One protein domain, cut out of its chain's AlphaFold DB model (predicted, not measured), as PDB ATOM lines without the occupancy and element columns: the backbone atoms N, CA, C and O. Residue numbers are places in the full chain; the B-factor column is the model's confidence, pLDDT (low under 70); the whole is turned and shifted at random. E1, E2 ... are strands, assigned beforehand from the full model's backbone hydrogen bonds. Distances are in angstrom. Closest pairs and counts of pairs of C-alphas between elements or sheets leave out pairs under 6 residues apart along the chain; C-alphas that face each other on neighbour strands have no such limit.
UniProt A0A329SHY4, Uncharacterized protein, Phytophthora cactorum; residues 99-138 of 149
ATOM      1  N   ASN A  99     -12.782  45.883  22.659       88.75
ATOM      2  CA  ASN A  99     -13.588  45.161  23.630       88.75
ATOM      3  C   ASN A  99     -14.534  44.215  22.886       88.75
ATOM      4  O   ASN A  99     -15.229  44.612  21.953       88.75
ATOM      5  N   ALA A 100     -14.575  42.971  23.338       88.00
ATOM      6  CA  ALA A 100     -15.438  41.915  22.857       88.00
ATOM      7  C   ALA A 100     -16.348  41.417  23.987       88.00
ATOM      8  O   ALA A 100     -16.136  41.674  25.177       88.00
ATOM      9  N   THR A 101     -17.389  40.685  23.598       89.00
ATOM     10  CA  THR A 101     -18.231  39.934  24.529       89.00
ATOM     11  C   THR A 101     -18.110  38.459  24.205       89.00
ATOM     12  O   THR A 101     -18.472  38.036  23.107       89.00
ATOM     13  N   LEU A 102     -17.646  37.666  25.169       89.38
ATOM     14  CA  LEU A 102     -17.746  36.216  25.069       89.38
ATOM     15  C   LEU A 102     -19.193  35.827  25.348       89.38
ATOM     16  O   LEU A 102     -19.746  36.152  26.402       89.38
ATOM     17  N   LYS A 103     -19.825  35.163  24.382       92.62
ATOM     18  CA  LYS A 103     -21.209  34.709  24.515       92.62
ATOM     19  C   LYS A 103     -21.279  33.561  25.525       92.62
ATOM     20  O   LYS A 103     -20.312  32.837  25.758       92.62
ATOM     21  N   ARG A 104     -22.462  33.362  26.109       92.19
ATOM     22  CA  ARG A 104     -22.735  32.162  26.907       92.19
ATOM     23  C   ARG A 104     -22.430  30.920  26.062       92.19
ATOM     24  O   ARG A 104     -22.870  30.831  24.921       92.19
ATOM     25  N   GLY A 105     -21.695  29.972  26.634       90.12
ATOM     26  CA  GLY A 105     -21.278  28.737  25.971       90.12
ATOM     27  C   GLY A 105     -19.956  28.828  25.204       90.12
ATOM     28  O   GLY A 105     -19.449  27.783  24.790       90.12
ATOM     29  N   SER A 106     -19.364  30.023  25.058       89.25
ATOM     30  CA  SER A 106     -18.039  30.182  24.449       89.25
ATOM     31  C   SER A 106     -16.986  29.342  25.184       89.25
ATOM     32  O   SER A 106     -16.934  29.322  26.418       89.25
ATOM     33  N   SER A 107     -16.161  28.641  24.403       87.31
ATOM     34  CA  SER A 107     -14.982  27.908  24.866       87.31
ATOM     35  C   SER A 107     -13.817  28.875  25.080       87.31
ATOM     36  O   SER A 107     -13.499  29.653  24.187       87.31
ATOM     37  N   ILE A 108     -13.148  28.794  26.227       84.56
ATOM     38  CA  ILE A 108     -11.922  29.535  26.525       84.56
ATOM     39  C   ILE A 108     -10.793  28.523  26.691       84.56
ATOM     40  O   ILE A 108     -10.835  27.654  27.573       84.56
ATOM     41  N   ARG A 109      -9.767  28.652  25.848       84.94
ATOM     42  CA  ARG A 109      -8.492  27.967  26.039       84.94
ATOM     43  C   ARG A 109      -7.596  28.867  26.879       84.94
ATOM     44  O   ARG A 109      -7.386  30.025  26.548       84.94
ATOM     45  N   TRP A 110      -7.129  28.332  27.998       79.31
ATOM     46  CA  TRP A 110      -6.365  29.083  28.996       79.31
ATOM     47  C   TRP A 110      -4.947  28.537  29.181       79.31
ATOM     48  O   TRP A 110      -4.116  29.193  29.801       79.31
ATOM     49  N   HIS A 111      -4.673  27.335  28.668       80.44
ATOM     50  CA  HIS A 111      -3.365  26.708  28.767       80.44
ATOM     51  C   HIS A 111      -2.545  27.013  27.514       80.44
ATOM     52  O   HIS A 111      -2.924  26.621  26.407       80.44
ATOM     53  N   PHE A 112      -1.406  27.672  27.709       76.25
ATOM     54  CA  PHE A 112      -0.484  28.064  26.648       76.25
ATOM     55  C   PHE A 112       0.906  27.475  26.908       76.25
ATOM     56  O   PHE A 112       1.312  27.303  28.056       76.25
ATOM     57  N   SER A 113       1.632  27.154  25.842       75.81
ATOM     58  CA  SER A 113       3.025  26.711  25.862       75.81
ATOM     59  C   SER A 113       3.771  27.457  24.769       75.81
ATOM     60  O   SER A 113       3.358  27.421  23.615       75.81
ATOM     61  N   ARG A 114       4.860  28.148  25.130       75.25
ATOM     62  CA  ARG A 114       5.657  28.968  24.196       75.25
ATOM     63  C   ARG A 114       4.821  29.984  23.395       75.25
ATOM     64  O   ARG A 114       5.088  30.213  22.227       75.25
ATOM     65  N   GLY A 115       3.808  30.575  24.031       66.31
ATOM     66  CA  GLY A 115       2.913  31.554  23.399       66.31
ATOM     67  C   GLY A 115       1.756  30.942  22.607       66.31
ATOM     68  O   GLY A 115       0.781  31.632  22.343       66.31
ATOM     69  N   GLU A 116       1.791  29.642  22.316       68.88
ATOM     70  CA  GLU A 116       0.727  28.967  21.579       68.88
ATOM     71  C   GLU A 116      -0.238  28.236  22.501       68.88
ATOM     72  O   GLU A 116       0.123  27.692  23.549       68.88
ATOM     73  N   ALA A 117      -1.501  28.206  22.101       71.25
ATOM     74  CA  ALA A 117      -2.537  27.566  22.881       71.25
ATOM     75  C   ALA A 117      -2.400  26.037  22.769       71.25
ATOM     76  O   ALA A 117      -2.459  25.471  21.680       71.25
ATOM     77  N   VAL A 118      -2.253  25.341  23.898       79.38
ATOM     78  CA  VAL A 118      -2.066  23.883  23.886       79.38
ATOM     79  C   VAL A 118      -3.381  23.203  23.514       79.38
ATOM     80  O   VAL A 118      -4.360  23.251  24.264       79.38
ATOM     81  N   VAL A 119      -3.408  22.554  22.350       76.62
ATOM     82  CA  VAL A 119      -4.565  21.800  21.852       76.62
ATOM     83  C   VAL A 119      -4.379  20.331  22.235       76.62
ATOM     84  O   VAL A 119      -3.780  19.549  21.507       76.62
ATOM     85  N   ASN A 120      -4.842  19.968  23.429       76.06
ATOM     86  CA  ASN A 120      -4.832  18.589  23.914       76.06
ATOM     87  C   ASN A 120      -6.076  18.344  24.776       76.06
ATOM     88  O   ASN A 120      -6.372  19.151  25.659       76.06
ATOM     89  N   ASP A 121      -6.754  17.215  24.565       72.25
ATOM     90  CA  ASP A 121      -7.956  16.788  25.299       72.25
ATOM     91  C   ASP A 121      -7.747  16.679  26.819       72.25
ATOM     92  O   ASP A 121      -8.703  16.726  27.596       72.25
ATOM     93  N   ARG A 122      -6.489  16.588  27.272       76.31
ATOM     94  CA  ARG A 122      -6.127  16.634  28.697       76.31
ATOM     95  C   ARG A 122      -6.464  17.972  29.359       76.31
ATOM     96  O   ARG A 122      -6.718  17.996  30.563       76.31
ATOM     97  N   PHE A 123      -6.483  19.074  28.611       77.25
ATOM     98  CA  PHE A 123      -6.809  20.396  29.140       77.25
ATOM     99  C   PHE A 123      -8.237  20.773  28.759       77.25
ATOM    100  O   PHE A 123      -8.513  21.227  27.650       77.25
ATOM    101  N   LYS A 124      -9.164  20.603  29.709       79.06
ATOM    102  CA  LYS A 124     -10.566  20.983  29.508       79.06
ATOM    103  C   LYS A 124     -10.686  22.477  29.206       79.06
ATOM    104  O   LYS A 124     -10.167  23.321  29.943       79.06
ATOM    105  N   LEU A 125     -11.429  22.784  28.143       85.00
ATOM    106  CA  LEU A 125     -11.862  24.139  27.815       85.00
ATOM    107  C   LEU A 125     -12.734  24.681  28.950       85.00
ATOM    108  O   LEU A 125     -13.640  23.995  29.431       85.00
ATOM    109  N   ILE A 126     -12.490  25.926  29.351       86.81
ATOM    110  CA  ILE A 126     -13.378  26.622  30.281       86.81
ATOM    111  C   ILE A 126     -14.581  27.103  29.477       86.81
ATOM    112  O   ILE A 126     -14.424  27.754  28.447       86.81
ATOM    113  N   LYS A 127     -15.792  26.775  29.927       88.88
ATOM    114  CA  LYS A 127     -17.025  27.249  29.292       88.88
ATOM    115  C   LYS A 127     -17.538  28.482  30.019       88.88
ATOM    116  O   LYS A 127     -17.749  28.450  31.230       88.88
ATOM    117  N   ALA A 128     -17.788  29.549  29.269       87.44
ATOM    118  CA  ALA A 128     -18.456  30.730  29.796       87.44
ATOM    119  C   ALA A 128     -19.910  30.374  30.162       87.44
ATOM    120  O   ALA A 128     -20.749  30.140  29.289       87.44
ATOM    121  N   THR A 129     -20.223  30.303  31.456       91.69
ATOM    122  CA  THR A 129     -21.574  29.962  31.950       91.69
ATOM    123  C   THR A 129     -22.580  31.097  31.751       91.69
ATOM    124  O   THR A 129     -23.788  30.864  31.710       91.69
ATOM    125  N   SER A 130     -22.080  32.316  31.558       91.31
ATOM    126  CA  SER A 130     -22.823  33.534  31.240       91.31
ATOM    127  C   SER A 130     -22.039  34.364  30.219       91.31
ATOM    128  O   SER A 130     -20.899  34.035  29.893       91.31
ATOM    129  N   ALA A 131     -22.657  35.413  29.671       90.06
ATOM    130  CA  ALA A 131     -21.949  36.321  28.775       90.06
ATOM    131  C   ALA A 131     -20.914  37.143  29.561       90.06
ATOM    132  O   ALA A 131     -21.271  37.830  30.516       90.06
ATOM    133  N   ILE A 132     -19.651  37.103  29.133       87.44
ATOM    134  CA  ILE A 132     -18.565  37.883  29.737       87.44
ATOM    135  C   ILE A 132     -18.349  39.115  28.868       87.44
ATOM    136  O   ILE A 132     -17.908  39.011  27.722       87.44
ATOM    137  N   ARG A 133     -18.710  40.282  29.400       85.88
ATOM    138  CA  ARG A 133     -18.560  41.571  28.715       85.88
ATOM    139  C   ARG A 133     -17.162  42.145  28.946       85.88
ATOM    140  O   ARG A 133     -16.505  41.799  29.922       85.88
ATOM    141  N   CYS A 134     -16.763  43.074  28.080       83.06
ATOM    142  CA  CYS A 134     -15.516  43.840  28.198       83.06
ATOM    143  C   CYS A 134     -14.242  42.980  28.174       83.06
ATOM    144  O   CYS A 134     -13.239  43.338  28.791       83.06
ATOM    145  N   VAL A 135     -14.275  41.860  27.446       86.50
ATOM    146  CA  VAL A 135     -13.083  41.048  27.182       86.50
ATOM    147  C   VAL A 135     -12.206  41.819  26.211       86.50
ATOM    148  O   VAL A 135     -12.657  42.164  25.123       86.50
ATOM    149  N   ARG A 136     -10.972  42.128  26.600       88.31
ATOM    150  CA  ARG A 136     -10.041  42.825  25.716       88.31
ATOM    151  C   ARG A 136      -9.382  41.833  24.766       88.31
ATOM    152  O   ARG A 136      -8.880  40.808  25.215       88.31
ATOM    153  N   THR A 137      -9.370  42.161  23.480       89.62
ATOM    154  CA  THR A 137      -8.495  41.523  22.492       89.62
ATOM    155  C   THR A 137      -7.282  42.417  22.272       89.62
ATOM    156  O   THR A 137      -7.454  43.627  22.103       89.62
ATOM    157  N   PHE A 138      -6.090  41.832  22.288       90.69
ATOM    158  CA  PHE A 138      -4.801  42.510  22.142       90.69
ATOM    159  C   PHE A 138      -3.767  41.517  21.587       90.69
ATOM    160  O   PHE A 138      -4.044  40.315  21.580       90.69
TER     161      PHE A 138
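AT A GLANCE: This is residues 99 to 138 of the 149 residues of an uncharacterized protein of Phytophthora cactorum (UniProt A0A329SHY4). With little regular structure, this is a flat, loose loop of chain: a small hairpin of strands E1 and E2 at one end, and between them a long link that runs out and folds back. Short antiparallel pairings join residues 107 to 108 with 126 to 127, and 112 to 113 with 116 to 117. The printed part has 40 residues, 10 of them in the two named strands, E1 then E2, an antiparallel sheet; the class is all strand, with no named helix. The radius of gyration of the C-alphas is 11.4 A and the spans are 27 by 22 by 8 A.

IN THESE COORDINATES: E1, residues 99 to 102, begins at C-alpha 99 (-13.588, 45.161, 23.630). E2, residues 132 to 137, is 12.9 A long and ends at C-alpha 137 (-8.495, 41.523, 22.492).

HOW THE PARTS SIT: E1 and E2 are a hairpin, antiparallel at 130 degrees. N 100 and O 135 are within hydrogen-bond range at 2.7 A.

THE WHOLE: The C-alphas farthest apart, of Asn 99 and Arg 122, are 29.9 A apart. The printed part has no cut. The link is long, 29 residues. Residues 115 to 116 have pLDDT under 70.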